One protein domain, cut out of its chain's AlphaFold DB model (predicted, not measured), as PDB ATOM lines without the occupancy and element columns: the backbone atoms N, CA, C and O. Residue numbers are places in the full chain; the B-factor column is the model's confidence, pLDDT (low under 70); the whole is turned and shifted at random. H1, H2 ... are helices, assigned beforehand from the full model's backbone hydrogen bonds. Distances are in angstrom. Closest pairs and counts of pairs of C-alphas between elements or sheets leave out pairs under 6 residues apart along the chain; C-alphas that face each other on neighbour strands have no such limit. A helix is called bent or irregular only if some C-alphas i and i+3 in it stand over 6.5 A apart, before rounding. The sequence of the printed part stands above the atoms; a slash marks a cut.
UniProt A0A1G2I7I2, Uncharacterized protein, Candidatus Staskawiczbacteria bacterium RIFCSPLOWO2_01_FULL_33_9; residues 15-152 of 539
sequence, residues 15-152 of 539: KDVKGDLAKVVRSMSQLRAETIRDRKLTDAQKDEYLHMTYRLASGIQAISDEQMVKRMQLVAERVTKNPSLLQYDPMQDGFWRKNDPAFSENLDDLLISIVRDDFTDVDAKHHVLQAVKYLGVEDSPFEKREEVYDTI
ATOM      1  N   LYS A  15     284.268 294.620 284.399       69.94
ATOM      2  CA  LYS A  15     285.328 294.428 283.396       69.94
ATOM      3  C   LYS A  15     284.887 293.534 282.228       69.94
ATOM      4  O   LYS A  15     285.256 293.795 281.084       69.94
ATOM      5  N   ASP A  16     284.074 292.513 282.501       73.06
ATOM      6  CA  ASP A  16     283.581 291.575 281.492       73.06
ATOM      7  C   ASP A  16     282.515 292.248 280.626       73.06
ATOM      8  O   ASP A  16     282.524 292.105 279.401       73.06
ATOM      9  N   VAL A  17     281.664 293.072 281.249       76.38
ATOM     10  CA  VAL A  17     280.686 293.913 280.546       76.38
ATOM     11  C   VAL A  17     281.394 294.932 279.647       76.38
ATOM     12  O   VAL A  17     281.045 295.049 278.472       76.38
ATOM     13  N   LYS A  18     282.442 295.613 280.138       73.06
ATOM     14  CA  LYS A  18     283.267 296.543 279.335       73.06
ATOM     15  C   LYS A  18     283.874 295.858 278.107       73.06
ATOM     16  O   LYS A  18     283.786 296.376 276.992       73.06
ATOM     17  N   GLY A  19     284.443 294.665 278.293       72.94
ATOM     18  CA  GLY A  19     285.003 293.875 277.197       72.94
ATOM     19  C   GLY A  19     283.957 293.423 276.169       72.94
ATOM     20  O   GLY A  19     284.263 293.373 274.971       72.94
ATOM     21  N   ASP A  20     282.733 293.106 276.601       80.62
ATOM     22  CA  ASP A  20     281.625 292.754 275.700       80.62
ATOM     23  C   ASP A  20     281.128 293.972 274.911       80.62
ATOM     24  O   ASP A  20     280.971 293.885 273.693       80.62
ATOM     25  N   LEU A  21     280.999 295.140 275.550       83.25
ATOM     26  CA  LEU A  21     280.592 296.392 274.897       83.25
ATOM     27  C   LEU A  21     281.480 296.729 273.693       83.25
ATOM     28  O   LEU A  21     280.979 296.968 272.590       83.25
ATOM     29  N   ALA A  22     282.802 296.662 273.860       80.25
ATOM     30  CA  ALA A  22     283.743 296.913 272.771       80.25
ATOM     31  C   ALA A  22     283.627 295.889 271.623       80.25
ATOM     32  O   ALA A  22     283.928 296.208 270.467       80.25
ATOM     33  N   LYS A  23     283.217 294.646 271.906       82.44
ATOM     34  CA  LYS A  23     282.960 293.618 270.879       82.44
ATOM     35  C   LYS A  23     281.637 293.866 270.154       82.44
ATOM     36  O   LYS A  23     281.593 293.733 268.929       82.44
ATOM     37  N   VAL A  24     280.591 294.262 270.881       87.75
ATOM     38  CA  VAL A  24     279.285 294.617 270.305       87.75
ATOM     39  C   VAL A  24     279.435 295.811 269.366       87.75
ATOM     40  O   VAL A  24     279.050 295.705 268.204       87.75
ATOM     41  N   VAL A  25     280.095 296.893 269.798       87.06
ATOM     42  CA  VAL A  25     280.360 298.072 268.948       87.06
ATOM     43  C   VAL A  25     281.104 297.674 267.673       87.06
ATOM     44  O   VAL A  25     280.687 298.055 266.581       87.06
ATOM     45  N   ARG A  26     282.154 296.848 267.779       82.94
ATOM     46  CA  ARG A  26     282.891 296.343 266.607       82.94
ATOM     47  C   ARG A  26     282.004 295.551 265.645       82.94
ATOM     48  O   ARG A  26     282.119 295.741 264.436       82.94
ATOM     49  N   SER A  27     281.121 294.704 266.167       87.38
ATOM     50  CA  SER A  27     280.187 293.905 265.358       87.38
ATOM     51  C   SER A  27     279.161 294.801 264.653       87.38
ATOM     52  O   SER A  27     278.943 294.676 263.450       87.38
ATOM     53  N   MET A  28     278.617 295.799 265.359       89.81
ATOM     54  CA  MET A  28     277.723 296.802 264.770       89.81
ATOM     55  C   MET A  28     278.420 297.633 263.684       89.81
ATOM     56  O   MET A  28     277.803 297.951 262.665       89.81
ATOM     57  N   SER A  29     279.699 297.974 263.871       85.94
ATOM     58  CA  SER A  29     280.494 298.697 262.870       85.94
ATOM     59  C   SER A  29     280.754 297.853 261.621       85.94
ATOM     60  O   SER A  29     280.690 298.384 260.513       85.94
ATOM     61  N   GLN A  30     280.995 296.546 261.773       85.19
ATOM     62  CA  GLN A  30     281.114 295.617 260.642       85.19
ATOM     63  C   GLN A  30     279.808 295.547 259.849       85.19
ATOM     64  O   GLN A  30     279.822 295.812 258.648       85.19
ATOM     65  N   LEU A  31     278.679 295.307 260.525       85.00
ATOM     66  CA  LEU A  31     277.371 295.240 259.872       85.00
ATOM     67  C   LEU A  31     277.015 296.556 259.163       85.00
ATOM     68  O   LEU A  31     276.513 296.554 258.037       85.00
ATOM     69  N   ARG A  32     277.334 297.703 259.775       83.62
ATOM     70  CA  ARG A  32     277.192 299.021 259.139       83.62
ATOM     71  C   ARG A  32     278.061 299.154 257.891       83.62
ATOM     72  O   ARG A  32     277.561 299.594 256.858       83.62
ATOM     73  N   ALA A  33     279.336 298.778 257.959       78.38
ATOM     74  CA  ALA A  33     280.241 298.852 256.815       78.38
ATOM     75  C   ALA A  33     279.767 297.965 255.651       78.38
ATOM     76  O   ALA A  33     279.821 298.392 254.498       78.38
ATOM     77  N   GLU A  34     279.262 296.767 255.948       76.94
ATOM     78  CA  GLU A  34     278.660 295.865 254.963       76.94
ATOM     79  C   GLU A  34     277.393 296.464 254.354       76.94
ATOM     80  O   GLU A  34     277.296 296.555 253.134       76.94
ATOM     81  N   THR A  35     276.483 296.983 255.182       73.56
ATOM     82  CA  THR A  35     275.246 297.638 254.719       73.56
ATOM     83  C   THR A  35     275.550 298.820 253.792       73.56
ATOM     84  O   THR A  35     274.931 298.969 252.738       73.56
ATOM     85  N   ILE A  36     276.537 299.652 254.144       72.56
ATOM     86  CA  ILE A  36     276.965 300.796 253.324       72.56
ATOM     87  C   ILE A  36     277.609 300.325 252.011       72.56
ATOM     88  O   ILE A  36     277.351 300.905 250.953       72.56
ATOM     89  N   ARG A  37     278.452 299.286 252.066       69.25
ATOM     90  CA  ARG A  37     279.134 298.721 250.892       69.25
ATOM     91  C   ARG A  37     278.138 298.098 249.917       69.25
ATOM     92  O   ARG A  37     278.210 298.374 248.720       69.25
ATOM     93  N   ASP A  38     277.229 297.285 250.437       66.25
ATOM     94  CA  ASP A  38     276.299 296.467 249.660       66.25
ATOM     95  C   ASP A  38     275.038 297.259 249.275       66.25
ATOM     96  O   ASP A  38     274.267 296.816 248.422       66.25
ATOM     97  N   ARG A  39     274.870 298.460 249.855       63.00
ATOM     98  CA  ARG A  39     273.770 299.418 249.623       63.00
ATOM     99  C   ARG A  39     272.389 298.802 249.790       63.00
ATOM    100  O   ARG A  39     271.421 299.226 249.168       63.00
ATOM    101  N   LYS A  40     272.309 297.768 250.616       68.69
ATOM    102  CA  LYS A  40     271.105 296.993 250.863       68.69
ATOM    103  C   LYS A  40     271.041 296.698 252.341       68.69
ATOM    104  O   LYS A  40     272.045 296.329 252.943       68.69
ATOM    105  N   LEU A  41     269.848 296.857 252.892       75.25
ATOM    106  CA  LEU A  41     269.540 296.526 254.267       75.25
ATOM    107  C   LEU A  41     268.393 295.521 254.258       75.25
ATOM    108  O   LEU A  41     267.262 295.870 253.923       75.25
ATOM    109  N   THR A  42     268.707 294.266 254.563       81.88
ATOM    110  CA  THR A  42     267.695 293.209 254.692       81.88
ATOM    111  C   THR A  42     267.013 293.285 256.056       81.88
ATOM    112  O   THR A  42     267.606 293.784 257.011       81.88
ATOM    113  N   ASP A  43     265.790 292.769 256.178       83.25
ATOM    114  CA  ASP A  43     265.074 292.785 257.463       83.25
ATOM    115  C   ASP A  43     265.806 291.966 258.537       83.25
ATOM    116  O   ASP A  43     265.943 292.424 259.663       83.25
ATOM    117  N   ALA A  44     266.432 290.845 258.160       86.69
ATOM    118  CA  ALA A  44     267.284 290.074 259.071       86.69
ATOM    119  C   ALA A  44     268.451 290.905 259.640       86.69
ATOM    120  O   ALA A  44     268.768 290.801 260.822       86.69
ATOM    121  N   GLN A  45     269.071 291.762 258.821       85.12
ATOM    122  CA  GLN A  45     270.134 292.663 259.275       85.12
ATOM    123  C   GLN A  45     269.598 293.810 260.143       85.12
ATOM    124  O   GLN A  45     270.316 294.279 261.023       85.12
ATOM    125  N   LYS A  46     268.357 294.270 259.926       86.19
ATOM    126  CA  LYS A  46     267.706 295.241 260.826       86.19
ATOM    127  C   LYS A  46     267.471 294.623 262.198       86.19
ATOM    128  O   LYS A  46     267.873 295.223 263.190       86.19
ATOM    129  N   ASP A  47     266.907 293.420 262.236       86.94
ATOM    130  CA  ASP A  47     266.628 292.696 263.478       86.94
ATOM    131  C   ASP A  47     267.918 292.394 264.246       86.94
ATOM    132  O   ASP A  47     268.007 292.639 265.451       86.94
ATOM    133  N   GLU A  48     268.959 291.929 263.548       90.88
ATOM    134  CA  GLU A  48     270.278 291.693 264.140       90.88
ATOM    135  C   GLU A  48     270.871 292.984 264.717       90.88
ATOM    136  O   GLU A  48     271.393 292.998 265.837       90.88
ATOM    137  N   TYR A  49     270.759 294.091 263.982       92.44
ATOM    138  CA  TYR A  49     271.259 295.383 264.428       92.44
ATOM    139  C   TYR A  49     270.472 295.941 265.621       92.44
ATOM    140  O   TYR A  49     271.078 296.472 266.558       92.44
ATOM    141  N   LEU A  50     269.147 295.794 265.635       91.12
ATOM    142  CA  LEU A  50     268.292 296.171 266.760       91.12
ATOM    143  C   LEU A  50     268.618 295.328 268.000       91.12
ATOM    144  O   LEU A  50     268.776 295.873 269.091       91.12
ATOM    145  N   HIS A  51     268.830 294.021 267.833       91.75
ATOM    146  CA  HIS A  51     269.260 293.134 268.914       91.75
ATOM    147  C   HIS A  51     270.647 293.512 269.465       91.75
ATOM    148  O   HIS A  51     270.843 293.565 270.682       91.75
ATOM    149  N   MET A  52     271.619 293.829 268.602       93.69
ATOM    150  CA  MET A  52     272.918 294.349 269.049       93.69
ATOM    151  C   MET A  52     272.786 295.705 269.750       93.69
ATOM    152  O   MET A  52     273.481 295.945 270.735       93.69
ATOM    153  N   THR A  53     271.875 296.563 269.286       94.00
ATOM    154  CA  THR A  53     271.577 297.850 269.929       94.00
ATOM    155  C   THR A  53     271.022 297.645 271.334       94.00
ATOM    156  O   THR A  53     271.483 298.308 272.259       94.00
ATOM    157  N   TYR A  54     270.105 296.691 271.520       92.06
ATOM    158  CA  TYR A  54     269.622 296.291 272.841       92.06
ATOM    159  C   TYR A  54     270.770 295.812 273.740       92.06
ATOM    160  O   TYR A  54     270.929 296.317 274.848       92.06
ATOM    161  N   ARG A  55     271.631 294.907 273.253       90.75
ATOM    162  CA  ARG A  55     272.797 294.437 274.026       90.75
ATOM    163  C   ARG A  55     273.729 295.583 274.424       90.75
ATOM    164  O   ARG A  55     274.195 295.621 275.560       90.75
ATOM    165  N   LEU A  56     273.981 296.516 273.504       91.94
ATOM    166  CA  LEU A  56     274.777 297.713 273.764       91.94
ATOM    167  C   LEU A  56     274.110 298.595 274.832       91.94
ATOM    168  O   LEU A  56     274.774 298.996 275.782       91.94
ATOM    169  N   ALA A  57     272.806 298.847 274.710       91.38
ATOM    170  CA  ALA A  57     272.012 299.612 275.667       91.38
ATOM    171  C   ALA A  57     272.049 299.003 277.077       91.38
ATOM    172  O   ALA A  57     272.371 299.706 278.035       91.38
ATOM    173  N   SER A  58     271.806 297.696 277.205       87.81
ATOM    174  CA  SER A  58     271.859 297.001 278.496       87.81
ATOM    175  C   SER A  58     273.255 297.025 279.113       87.81
ATOM    176  O   SER A  58     273.393 297.270 280.311       87.81
ATOM    177  N   GLY A  59     274.304 296.820 278.311       88.12
ATOM    178  CA  GLY A  59     275.675 296.898 278.814       88.12
ATOM    179  C   GLY A  59     276.046 298.316 279.265       88.12
ATOM    180  O   GLY A  59     276.651 298.471 280.322       88.12
ATOM    181  N   ILE A  60     275.630 299.353 278.524       89.31
ATOM    182  CA  ILE A  60     275.798 300.763 278.911       89.31
ATOM    183  C   ILE A  60     275.102 301.015 280.248       89.31
ATOM    184  O   ILE A  60     275.726 301.557 281.157       89.31
ATOM    185  N   GLN A  61     273.843 300.598 280.395       87.12
ATOM    186  CA  GLN A  61     273.065 300.772 281.622       87.12
ATOM    187  C   GLN A  61     273.731 300.088 282.826       87.12
ATOM    188  O   GLN A  61     273.776 300.675 283.904       87.12
ATOM    189  N   ALA A  62     274.312 298.901 282.630       85.62
ATOM    190  CA  ALA A  62     275.001 298.154 283.682       85.62
ATOM    191  C   ALA A  62     276.284 298.838 284.192       85.62
ATOM    192  O   ALA A  62     276.615 298.695 285.366       85.62
ATOM    193  N   ILE A  63     276.995 299.587 283.338       84.06
ATOM    194  CA  ILE A  63     278.241 300.290 283.705       84.06
ATOM    195  C   ILE A  63     278.051 301.798 283.938       84.06
ATOM    196  O   ILE A  63     279.031 302.530 284.090       84.06
ATOM    197  N   SER A  64     276.810 302.289 283.881       84.88
ATOM    198  CA  SER A  64     276.506 303.717 283.972       84.88
ATOM    199  C   SER A  64     276.631 304.231 285.398       84.88
ATOM    200  O   SER A  64     275.941 303.766 286.300       84.88
ATOM    201  N   ASP A  65     277.441 305.271 285.574       83.69
ATOM    202  CA  ASP A  65     277.417 306.108 286.768       83.69
ATOM    203  C   ASP A  65     276.425 307.281 286.615       83.69
ATOM    204  O   ASP A  65     275.827 307.510 285.557       83.69
ATOM    205  N   GLU A  66     276.244 308.059 287.685       83.38
ATOM    206  CA  GLU A  66     275.325 309.205 287.695       83.38
ATOM    207  C   GLU A  66     275.677 310.253 286.619       83.38
ATOM    208  O   GLU A  66     274.792 310.911 286.064       83.38
ATOM    209  N   GLN A  67     276.963 310.417 286.296       83.50
ATOM    210  CA  GLN A  67     277.405 311.378 285.288       83.50
ATOM    211  C   GLN A  67     277.071 310.899 283.874       83.50
ATOM    212  O   GLN A  67     276.570 311.686 283.064       83.50
ATOM    213  N   MET A  68     277.290 309.620 283.577       85.12
ATOM    214  CA  MET A  68     276.966 309.006 282.295       85.12
ATOM    215  C   MET A  68     275.456 309.016 282.054       85.12
ATOM    216  O   MET A  68     275.024 309.392 280.963       85.12
ATOM    217  N   VAL A  69     274.646 308.731 283.081       87.44
ATOM    218  CA  VAL A  69     273.178 308.856 283.006       87.44
ATOM    219  C   VAL A  69     272.761 310.283 282.648       87.44
ATOM    220  O   VAL A  69     271.966 310.472 281.724       87.44
ATOM    221  N   LYS A  70     273.335 311.304 283.299       86.56
ATOM    222  CA  LYS A  70     273.059 312.713 282.965       86.56
ATOM    223  C   LYS A  70     273.441 313.048 281.519       86.56
ATOM    224  O   LYS A  70     272.676 313.716 280.826       86.56
ATOM    225  N   ARG A  71     274.587 312.564 281.026       85.38
ATOM    226  CA  ARG A  71     275.009 312.759 279.622       85.38
ATOM    227  C   ARG A  71     274.036 312.097 278.644       85.38
ATOM    228  O   ARG A  71     273.641 312.730 277.666       85.38
ATOM    229  N   MET A  72     273.594 310.870 278.929       89.94
ATOM    230  CA  MET A  72     272.579 310.178 278.123       89.94
ATOM    231  C   MET A  72     271.258 310.952 278.083       89.94
ATOM    232  O   MET A  72     270.689 311.124 277.005       89.94
ATOM    233  N   GLN A  73     270.807 311.486 279.222       89.00
ATOM    234  CA  GLN A  73     269.609 312.327 279.295       89.00
ATOM    235  C   GLN A  73     269.743 313.589 278.434       89.00
ATOM    236  O   GLN A  73     268.828 313.906 277.678       89.00
ATOM    237  N   LEU A  74     270.895 314.271 278.462       90.12
ATOM    238  CA  LEU A  74     271.139 315.447 277.618       90.12
ATOM    239  C   LEU A  74     271.059 315.125 276.119       90.12
ATOM    240  O   LEU A  74     270.510 315.916 275.349       90.12
ATOM    241  N   VAL A  75     271.583 313.970 275.697       91.94
ATOM    242  CA  VAL A  75     271.467 313.499 274.307       91.94
ATOM    243  C   VAL A  75     270.005 313.179 273.972       91.94
ATOM    244  O   VAL A  75     269.489 313.667 272.966       91.94
ATOM    245  N   ALA A  76     269.304 312.431 274.829       89.75
ATOM    246  CA  ALA A  76     267.903 312.055 274.622       89.75
ATOM    247  C   ALA A  76     266.957 313.273 274.573       89.75
ATOM    248  O   ALA A  76     266.064 313.350 273.723       89.75
ATOM    249  N   GLU A  77     267.179 314.274 275.427       88.81
ATOM    250  CA  GLU A  77     266.435 315.535 275.402       88.81
ATOM    251  C   GLU A  77     266.613 316.284 274.081       88.81
ATOM    252  O   GLU A  77     265.659 316.873 273.569       88.81
ATOM    253  N   ARG A  78     267.830 316.290 273.528       90.25
ATOM    254  CA  ARG A  78     268.116 316.931 272.240       90.25
ATOM    255  C   ARG A  78     267.388 316.226 271.106       90.25
ATOM    256  O   ARG A  78     266.745 316.905 270.310       90.25
ATOM    257  N   VAL A  79     267.409 314.892 271.091       87.94
ATOM    258  CA  VAL A  79     266.647 314.079 270.129       87.94
ATOM    259  C   VAL A  79     265.145 314.352 270.244       87.94
ATOM    260  O   VAL A  79     264.471 314.525 269.235       87.94
ATOM    261  N   THR A  80     264.625 314.491 271.466       85.25
ATOM    262  CA  THR A  80     263.210 314.825 271.701       85.25
ATOM    263  C   THR A  80     262.857 316.228 271.193       85.25
ATOM    264  O   THR A  80     261.797 316.429 270.606       85.25
ATOM    265  N   LYS A  81     263.740 317.214 271.404       87.38
ATOM    266  CA  LYS A  81     263.548 318.607 270.958       87.38
ATOM    267  C   LYS A  81     263.687 318.766 269.442       87.38
ATOM    268  O   LYS A  81     263.039 319.636 268.867       87.38
ATOM    269  N   ASN A  82     264.529 317.956 268.803       84.00
ATOM    270  CA  ASN A  82     264.736 317.948 267.359       84.00
ATOM    271  C   ASN A  82     264.614 316.514 266.814       84.00
ATOM    272  O   ASN A  82     265.633 315.831 266.671       84.00
ATOM    273  N   PRO A  83     263.392 316.076 266.449       82.69
ATOM    274  CA  PRO A  83     263.135 314.723 265.951       82.69
ATOM    275  C   PRO A  83     263.956 314.334 264.718       82.69
ATOM    276  O   PRO A  83     264.202 313.154 264.501       82.69
ATOM    277  N   SER A  84     264.467 315.300 263.946       79.50
ATOM    278  CA  SER A  84     265.371 315.035 262.816       79.50
ATOM    279  C   SER A  84     266.652 314.295 263.240       79.50
ATOM    280  O   SER A  84     267.264 313.602 262.432       79.50
ATOM    281  N   LEU A  85     267.053 314.403 264.515       84.56
ATOM    282  CA  LEU A  85     268.186 313.665 265.086       84.56
ATOM    283  C   LEU A  85     267.907 312.161 265.239       84.56
ATOM    284  O   LEU A  85     268.850 311.381 265.385       84.56
ATOM    285  N   LEU A  86     266.647 311.716 265.137       82.81
ATOM    286  CA  LEU A  86     266.323 310.294 264.994       82.81
ATOM    287  C   LEU A  86     266.915 309.703 263.708       82.81
ATOM    288  O   LEU A  86     267.176 308.509 263.657       82.81
ATOM    289  N   GLN A  87     267.222 310.520 262.704       77.44
ATOM    290  CA  GLN A  87     267.888 310.081 261.475       77.44
ATOM    291  C   GLN A  87     269.365 310.506 261.415       77.44
ATOM    292  O   GLN A  87     269.968 310.493 260.342       77.44
ATOM    293  N   TYR A  88     269.968 310.901 262.546       82.06
ATOM    294  CA  TYR A  88     271.381 311.281 262.588       82.06
ATOM    295  C   TYR A  88     272.281 310.152 262.071       82.06
ATOM    296  O   TYR A  88     272.113 308.982 262.427       82.06
ATOM    297  N   ASP A  89     273.290 310.545 261.294       79.50
ATOM    298  CA  ASP A  89     274.353 309.677 260.808       79.50
ATOM    299  C   ASP A  89     275.715 310.404 260.915       79.50
ATOM    300  O   ASP A  89     275.789 311.581 260.541       79.50
ATOM    301  N   PRO A  90     276.812 309.750 261.362       76.50
ATOM    302  CA  PRO A  90     278.146 310.368 261.453       76.50
ATOM    303  C   PRO A  90     278.686 310.912 260.127       76.50
ATOM    304  O   PRO A  90     279.566 311.782 260.095       76.50
ATOM    305  N   MET A  91     278.151 310.453 258.994       73.69
ATOM    306  CA  MET A  91     278.475 311.060 257.708       73.69
ATOM    307  C   MET A  91     278.096 312.547 257.680       73.69
ATOM    308  O   MET A  91     278.795 313.341 257.063       73.69
ATOM    309  N   GLN A  92     277.069 312.956 258.418       75.31
ATOM    310  CA  GLN A  92     276.555 314.323 258.486       75.31
ATOM    311  C   GLN A  92     277.134 315.122 259.669       75.31
ATOM    312  O   GLN A  92     276.637 316.202 259.986       75.31
ATOM    313  N   ASP A  93     278.165 314.613 260.353       77.75
ATOM    314  CA  ASP A  93     278.664 315.211 261.601       77.75
ATOM    315  C   ASP A  93     279.082 316.683 261.426       77.75
ATOM    316  O   ASP A  93     278.822 317.518 262.288       77.75
ATOM    317  N   GLY A  94     279.628 317.050 260.259       75.62
ATOM    318  CA  GLY A  94     279.959 318.442 259.935       75.62
ATOM    319  C   GLY A  94     278.738 319.373 259.908       75.62
ATOM    320  O   GLY A  94     278.806 320.494 260.415       75.62
ATOM    321  N   PHE A  95     277.606 318.910 259.369       79.31
ATOM    322  CA  PHE A  95     276.340 319.643 259.406       79.31
ATOM    323  C   PHE A  95     275.825 319.785 260.844       79.31
ATOM    324  O   PHE A  95     275.457 320.888 261.262       79.31
ATOM    325  N   TRP A  96     275.828 318.702 261.620       83.00
ATOM    326  CA  TRP A  96     275.284 318.708 262.980       83.00
ATOM    327  C   TRP A  96     276.138 319.506 263.961       83.00
ATOM    328  O   TRP A  96     275.581 320.257 264.754       83.00
ATOM    329  N   ARG A  97     277.466 319.501 263.826       84.94
ATOM    330  CA  ARG A  97     278.346 320.380 264.614       84.94
ATOM    331  C   ARG A  97     278.057 321.866 264.401       84.94
ATOM    332  O   ARG A  97     278.268 322.654 265.317       84.94
ATOM    333  N   LYS A  98     277.570 322.266 263.220       81.12
ATOM    334  CA  LYS A  98     277.184 323.659 262.937       81.12
ATOM    335  C   LYS A  98     275.780 324.004 263.432       81.12
ATOM    336  O   LYS A  98     275.571 325.120 263.900       81.12
ATOM    337  N   ASN A  99     274.825 323.085 263.289       80.25
ATOM    338  CA  ASN A  99     273.409 323.358 263.558       80.25
ATOM    339  C   ASN A  99     272.976 323.000 264.991       80.25
ATOM    340  O   ASN A  99     272.140 323.699 265.557       80.25
ATOM    341  N   ASP A 100     273.557 321.959 265.588       87.06
ATOM    342  CA  ASP A 100     273.388 321.595 266.999       87.06
ATOM    343  C   ASP A 100     274.739 321.149 267.613       87.06
ATOM    344  O   ASP A 100     274.996 319.953 267.815       87.06
ATOM    345  N   PRO A 101     275.644 322.108 267.899       88.31
ATOM    346  CA  PRO A 101     276.961 321.809 268.462       88.31
ATOM    347  C   PRO A 101     276.864 321.096 269.811       88.31
ATOM    348  O   PRO A 101     277.650 320.195 270.080       88.31
ATOM    349  N   ALA A 102     275.877 321.454 270.635       88.50
ATOM    350  CA  ALA A 102     275.697 320.866 271.957       88.50
ATOM    351  C   ALA A 102     275.301 319.385 271.878       88.50
ATOM    352  O   ALA A 102     275.811 318.582 272.653       88.50
ATOM    353  N   PHE A 103     274.426 319.005 270.938       90.88
ATOM    354  CA  PHE A 103     274.140 317.591 270.678       90.88
ATOM    355  C   PHE A 103     275.410 316.830 270.283       90.88
ATOM    356  O   PHE A 103     275.710 315.791 270.868       90.88
ATOM    357  N   SER A 104     276.173 317.381 269.334       89.50
ATOM    358  CA  SER A 104     277.386 316.738 268.821       89.50
ATOM    359  C   SER A 104     278.440 316.570 269.922       89.50
ATOM    360  O   SER A 104     278.999 315.491 270.074       89.50
ATOM    361  N   GLU A 105     278.676 317.600 270.742       88.62
ATOM    362  CA  GLU A 105     279.637 317.525 271.850       88.62
ATOM    363  C   GLU A 105     279.209 316.532 272.939       88.62
ATOM    364  O   GLU A 105     280.038 315.726 273.361       88.62
ATOM    365  N   ASN A 106     277.929 316.518 273.330       90.25
ATOM    366  CA  ASN A 106     277.421 315.554 274.313       90.25
ATOM    367  C   ASN A 106     277.513 314.108 273.803       90.25
ATOM    368  O   ASN A 106     277.818 313.201 274.577       90.25
ATOM    369  N   LEU A 107     277.267 313.882 272.508       91.56
ATOM    370  CA  LEU A 107     277.403 312.561 271.897       91.56
ATOM    371  C   LEU A 107     278.874 312.124 271.813       91.56
ATOM    372  O   LEU A 107     279.175 310.952 272.039       91.56
ATOM    373  N   ASP A 108     279.796 313.056 271.545       89.69
ATOM    374  CA  ASP A 108     281.238 312.801 271.604       89.69
ATOM    375  C   ASP A 108     281.668 312.376 273.017       89.69
ATOM    376  O   ASP A 108     282.378 311.382 273.172       89.69
ATOM    377  N   ASP A 109     281.236 313.123 274.038       88.19
ATOM    378  CA  ASP A 109     281.543 312.839 275.444       88.19
ATOM    379  C   ASP A 109     280.997 311.484 275.873       88.19
ATOM    380  O   ASP A 109     281.704 310.703 276.508       88.19
ATOM    381  N   LEU A 110     279.758 311.184 275.485       89.44
ATOM    382  CA  LEU A 110     279.128 309.914 275.801       89.44
ATOM    383  C   LEU A 110     279.842 308.739 275.123       89.44
ATOM    384  O   LEU A 110     280.097 307.732 275.782       89.44
ATOM    385  N   LEU A 111     280.218 308.870 273.844       89.38
ATOM    386  CA  LEU A 111     281.022 307.849 273.173       89.38
ATOM    387  C   LEU A 111     282.314 307.598 273.953       89.38
ATOM    388  O   LEU A 111     282.599 306.452 274.291       89.38
ATOM    389  N   ILE A 112     283.073 308.653 274.254       88.12
ATOM    390  CA  ILE A 112     284.359 308.543 274.954       88.12
ATOM    391  C   ILE A 112     284.181 307.870 276.324       88.12
ATOM    392  O   ILE A 112     284.972 306.993 276.667       88.12
ATOM    393  N   SER A 113     283.125 308.200 277.072       85.38
ATOM    394  CA  SER A 113     282.810 307.570 278.364       85.38
ATOM    395  C   SER A 113     282.450 306.083 278.264       85.38
ATOM    396  O   SER A 113     282.722 305.331 279.201       85.38
ATOM    397  N   ILE A 114     281.853 305.649 277.149       85.00
ATOM    398  CA  ILE A 114     281.448 304.252 276.937       85.00
ATOM    399  C   ILE A 114     282.619 303.408 276.438       85.00
ATOM    400  O   ILE A 114     282.870 302.337 276.986       85.00
ATOM    401  N   VAL A 115     283.334 303.864 275.404       83.38
ATOM    402  CA  VAL A 115     284.392 303.051 274.778       83.38
ATOM    403  C   VAL A 115     285.767 303.245 275.413       83.38
ATOM    404  O   VAL A 115     286.606 302.368 275.251       83.38
ATOM    405  N   ARG A 116     286.003 304.340 276.153       86.31
ATOM    406  CA  ARG A 116     287.184 304.546 277.014       86.31
ATOM    407  C   ARG A 116     288.499 304.194 276.304       86.31
ATOM    408  O   ARG A 116     288.781 304.693 275.214       86.31
ATOM    409  N   ASP A 117     289.284 303.293 276.882       85.88
ATOM    410  CA  ASP A 117     290.522 302.755 276.329       85.88
ATOM    411  C   ASP A 117     290.400 302.098 274.951       85.88
ATOM    412  O   ASP A 117     291.414 301.968 274.268       85.88
ATOM    413  N   ASP A 118     289.212 301.709 274.498       82.12
ATOM    414  CA  ASP A 118     288.962 301.145 273.166       82.12
ATOM    415  C   ASP A 118     288.525 302.198 272.132       82.12
ATOM    416  O   ASP A 118     288.247 301.870 270.973       82.12
ATOM    417  N   PHE A 119     288.541 303.487 272.496       83.62
ATOM    418  CA  PHE A 119     288.292 304.581 271.558       83.62
ATOM    419  C   PHE A 119     289.282 304.532 270.388       83.62
ATOM    420  O   PHE A 119     290.504 304.572 270.572       83.62
ATOM    421  N   THR A 120     288.736 304.410 269.181       76.62
ATOM    422  CA  THR A 120     289.494 304.238 267.932       76.62
ATOM    423  C   THR A 120     288.876 304.988 266.755       76.62
ATOM    424  O   THR A 120     289.601 305.331 265.824       76.62
ATOM    425  N   ASP A 121     287.572 305.278 266.801       76.06
ATOM    426  CA  ASP A 121     286.845 305.985 265.748       76.06
ATOM    427  C   ASP A 121     285.658 306.775 266.329       76.06
ATOM    428  O   ASP A 121     285.047 306.365 267.320       76.06
ATOM    429  N   VAL A 122     285.313 307.890 265.686       76.06
ATOM    430  CA  VAL A 122     284.087 308.655 265.929       76.06
ATOM    431  C   VAL A 122     282.852 308.004 265.310       76.06
ATOM    432  O   VAL A 122     281.746 308.288 265.764       76.06
ATOM    433  N   ASP A 123     283.003 307.113 264.327       75.12
ATOM    434  CA  ASP A 123     281.864 306.432 263.694       75.12
ATOM    435  C   ASP A 123     281.047 305.599 264.701       75.12
ATOM    436  O   ASP A 123     279.831 305.435 264.549       75.12
ATOM    437  N   ALA A 124     281.672 305.169 265.804       82.94
ATOM    438  CA  ALA A 124     281.005 304.484 266.910       82.94
ATOM    439  C   ALA A 124     279.920 305.334 267.608       82.94
ATOM    440  O   ALA A 124     279.039 304.770 268.263       82.94
ATOM    441  N   LYS A 125     279.906 306.666 267.417       87.69
ATOM    442  CA  LYS A 125     278.831 307.558 267.897       87.69
ATOM    443  C   LYS A 125     277.470 307.144 267.364       87.69
ATOM    444  O   LYS A 125     276.480 307.287 268.074       87.69
ATOM    445  N   HIS A 126     277.419 306.601 266.143       88.81
ATOM    446  CA  HIS A 126     276.181 306.079 265.564       88.81
ATOM    447  C   HIS A 126     275.559 305.018 266.466       88.81
ATOM    448  O   HIS A 126     274.390 305.117 266.819       88.81
ATOM    449  N   HIS A 127     276.363 304.033 266.875       90.69
ATOM    450  CA  HIS A 127     275.933 302.897 267.690       90.69
ATOM    451  C   HIS A 127     275.520 303.337 269.093       90.69
ATOM    452  O   HIS A 127     274.465 302.936 269.581       90.69
ATOM    453  N   VAL A 128     276.311 304.226 269.698       91.12
ATOM    454  CA  VAL A 128     275.992 304.833 270.995       91.12
ATOM    455  C   VAL A 128     274.663 305.581 270.934       91.12
ATOM    456  O   VAL A 128     273.816 305.386 271.800       91.12
ATOM    457  N   LEU A 129     274.431 306.382 269.889       93.00
ATOM    458  CA  LEU A 129     273.164 307.085 269.726       93.00
ATOM    459  C   LEU A 129     271.989 306.112 269.582       93.00
ATOM    460  O   LEU A 129     270.952 306.341 270.196       93.00
ATOM    461  N   GLN A 130     272.136 305.029 268.810       92.69
ATOM    462  CA  GLN A 130     271.067 304.033 268.685       92.69
ATOM    463  C   GLN A 130     270.723 303.392 270.036       92.69
ATOM    464  O   GLN A 130     269.546 303.236 270.357       92.69
ATOM    465  N   ALA A 131     271.730 303.092 270.862       93.12
ATOM    466  CA  ALA A 131     271.510 302.576 272.211       93.12
ATOM    467  C   ALA A 131     270.800 303.599 273.114       93.12
ATOM    468  O   ALA A 131     269.867 303.247 273.831       93.12
ATOM    469  N   VAL A 132     271.166 304.882 273.031       92.19
ATOM    470  CA  VAL A 132     270.480 305.957 273.772       92.19
ATOM    471  C   VAL A 132     269.028 306.111 273.329       92.19
ATOM    472  O   VAL A 132     268.157 306.286 274.177       92.19
ATOM    473  N   LYS A 133     268.741 306.029 272.023       92.00
ATOM    474  CA  LYS A 133     267.359 306.045 271.520       92.00
ATOM    475  C   LYS A 133     266.549 304.896 272.104       92.00
ATOM    476  O   LYS A 133     265.437 305.133 272.559       92.00
ATOM    477  N   TYR A 134     267.125 303.690 272.120       91.88
ATOM    478  CA  TYR A 134     266.493 302.506 272.698       91.88
ATOM    479  C   TYR A 134     266.155 302.719 274.181       91.88
ATOM    480  O   TYR A 134     264.999 302.565 274.571       91.88
ATOM    481  N   LEU A 135     267.137 303.147 274.985       90.12
ATOM    482  CA  LEU A 135     266.955 303.423 276.417       90.12
ATOM    483  C   LEU A 135     265.938 304.547 276.666       90.12
ATOM    484  O   LEU A 135     265.128 304.470 277.584       90.12
ATOM    485  N   GLY A 136     265.939 305.587 275.830       85.56
ATOM    486  CA  GLY A 136     265.054 306.744 275.978       85.56
ATOM    487  C   GLY A 136     263.565 306.446 275.769       85.56
ATOM    488  O   GLY A 136     262.729 307.272 276.139       85.56
ATOM    489  N   VAL A 137     263.221 305.293 275.185       87.81
ATOM    490  CA  VAL A 137     261.830 304.872 274.963       87.81
ATOM    491  C   VAL A 137     261.440 303.602 275.710       87.81
ATOM    492  O   VAL A 137     260.297 303.187 275.573       87.81
ATOM    493  N   GLU A 138     262.319 303.004 276.516       82.56
ATOM    494  CA  GLU A 138     262.065 301.720 277.192       82.56
ATOM    495  C   GLU A 138     260.726 301.704 277.961       82.56
ATOM    496  O   GLU A 138     259.908 300.797 277.762       82.56
ATOM    497  N   ASP A 139     260.458 302.781 278.710       84.50
ATOM    498  CA  ASP A 139     259.242 302.997 279.511       84.50
ATOM    499  C   ASP A 139     258.093 303.698 278.753       84.50
ATOM    500  O   ASP A 139     257.070 304.065 279.339       84.50
ATOM    501  N   SER A 140     258.243 303.942 277.448       87.56
ATOM    502  CA  SER A 140     257.208 304.591 276.632       87.56
ATOM    503  C   SER A 140     256.127 303.601 276.158       87.56
ATOM    504  O   SER A 140     256.369 302.394 276.082       87.56
ATOM    505  N   PRO A 141     254.924 304.089 275.783       91.25
ATOM    506  CA  PRO A 141     253.897 303.262 275.146       91.25
ATOM    507  C   PRO A 141     254.420 302.538 273.897       91.25
ATOM    508  O   PRO A 141     255.318 303.035 273.219       91.25
ATOM    509  N   PHE A 142     253.830 301.382 273.578       88.12
ATOM    510  CA  PHE A 142     254.260 300.525 272.466       88.12
ATOM    511  C   PHE A 142     254.387 301.277 271.133       88.12
ATOM    512  O   PHE A 142     255.439 301.196 270.516       88.12
ATOM    513  N   GLU A 143     253.383 302.073 270.762       88.56
ATOM    514  CA  GLU A 143     253.362 302.854 269.511       88.56
ATOM    515  C   GLU A 143     254.594 303.769 269.384       88.56
ATOM    516  O   GLU A 143     255.287 303.768 268.374       88.56
ATOM    517  N   LYS A 144     254.951 304.480 270.461       85.62
ATOM    518  CA  LYS A 144     256.127 305.360 270.486       85.62
ATOM    519  C   LYS A 144     257.449 304.581 270.448       85.62
ATOM    520  O   LYS A 144     258.451 305.090 269.948       85.62
ATOM    521  N   ARG A 145     257.482 303.369 271.013       87.62
ATOM    522  CA  ARG A 145     258.660 302.491 270.933       87.62
ATOM    523  C   ARG A 145     258.876 301.995 269.514       87.62
ATOM    524  O   ARG A 145     259.999 302.072 269.035       87.62
ATOM    525  N   GLU A 146     257.808 301.551 268.861       87.81
ATOM    526  CA  GLU A 146     257.824 301.095 267.470       87.81
ATOM    527  C   GLU A 146     258.354 302.195 266.538       87.81
ATOM    528  O   GLU A 146     259.344 301.970 265.844       87.81
ATOM    529  N   GLU A 147     257.826 303.421 266.647       86.69
ATOM    530  CA  GLU A 147     258.301 304.580 265.871       86.69
ATOM    531  C   GLU A 147     259.810 304.829 266.019       86.69
ATOM    532  O   GLU A 147     260.495 305.145 265.047       86.69
ATOM    533  N   VAL A 148     260.357 304.706 267.234       86.88
ATOM    534  CA  VAL A 148     261.793 304.922 267.465       86.88
ATOM    535  C   VAL A 148     262.623 303.722 267.023       86.88
ATOM    536  O   VAL A 148     263.702 303.927 266.459       86.88
ATOM    537  N   TYR A 149     262.147 302.495 267.231       88.12
ATOM    538  CA  TYR A 149     262.835 301.271 266.814       88.12
ATOM    539  C   TYR A 149     262.979 301.185 265.294       88.12
ATOM    540  O   TYR A 149     264.050 300.801 264.824       88.12
ATOM    541  N   ASP A 150     262.002 301.676 264.532       84.69
ATOM    542  CA  ASP A 150     262.104 301.802 263.070       84.69
ATOM    543  C   ASP A 150     263.246 302.733 262.626       84.69
ATOM    544  O   ASP A 150     263.789 302.600 261.525       84.69
ATOM    545  N   THR A 151     263.673 303.652 263.498       85.25
ATOM    546  CA  THR A 151     264.830 304.532 263.268       85.25
ATOM    547  C   THR A 151     266.144 303.970 263.810       85.25
ATOM    548  O   THR A 151     267.167 304.653 263.743       85.25
ATOM    549  N   ILE A 152     266.177 302.749 264.350       88.81
ATOM    550  CA  ILE A 152     267.408 302.077 264.790       88.81
ATOM    551  C   ILE A 152     267.917 301.208 263.642       88.81
ATOM    552  O   ILE A 152     267.625 300.022 263.529       88.81
TER     553      ILE A 152
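This is residues 15 to 152 of the 539 residues of an uncharacterized protein of Candidatus Staskawiczbacteria bacterium RIFCSPLOWO2_01_FULL_33_9 (UniProt A0A1G2I7I2). One helix, H7, runs through the middle of a rounded, all-helix body, with the long helical hairpin of H1 and H2 on one side of it and the pair H3 and H6 on the other, mostly crossing it at large angles. H8 folds back along the last part of H7, H5 packs on the first part of H6, and residues 138 to 144 stick out where the chain turns from H7 into H8. The printed part has 138 residues with eight named helices, H1 to H8 in order along the chain, and no named strand. It is compact, with a radius of gyration of the C-alphas of 14.1 A and spans of 36 by 35 by 34 A.

H1, residues 15 to 38, begins at C-alpha 15 (285.328, 294.428, 283.396) and is 35.0 A long. H2, residues 43 to 62, is 28.5 A long, and H3, residues 66 to 81, is 22.5 A. H4, residues 83 to 87, and H5, residues 90 to 99, are shorter. H6, residues 101 to 118, is 24.4 A long with a kink of 44 degrees near residue 112. H5 and H6 are irregular: C-alphas 91 and 94 are 7.9 A apart, and C-alphas 114 and 117 are 9.2 A apart. H7, residues 125 to 137, is 18.6 A long. H8, residues 142 to 149, ends at C-alpha 149 (262.835, 301.271, 266.814).

H7 is the hub, touching five helices. With residues 53 to 57 alone, H2 touches H7, about perpendicular at 79 degrees; the closest C-alphas, of Ala 57 and Ala 131, are 4.6 A apart. H3 touches H7 at 84 degrees, closest at Ala 76 and Gly 136, 6.2 A between C-alphas. H6 touches H7 at 75 degrees, the C-alphas of Leu 111 and Lys 125 being closest at 5.7 A. H7 and H8 form a hairpin at a shallow tilt of 3 degrees, opposite ways. H1 and H2 form another, at a shallow tilt of 26 degrees. H5 and H6 form a third, at a steep tilt of 41 degrees. H3 and H4 only just touch, with 3 pairs of C-alphas within 8 A, and only at the corner. Every O i to N i+4 pair is within hydrogen-bond range in H1, H2, H3, H7 and H8; H6 has 12 of 14, H5 3 of 6, and H4 0 of 1 but 2 of 2 O i to N i+3 pairs.

The two C-alphas farthest apart, of Asp 38 and Glu 66, are 40.1 A apart. The printed part has no cut and no long link. The mean pLDDT of the printed part is 84.7, and residue 15 and residues 37 to 40 are under 70.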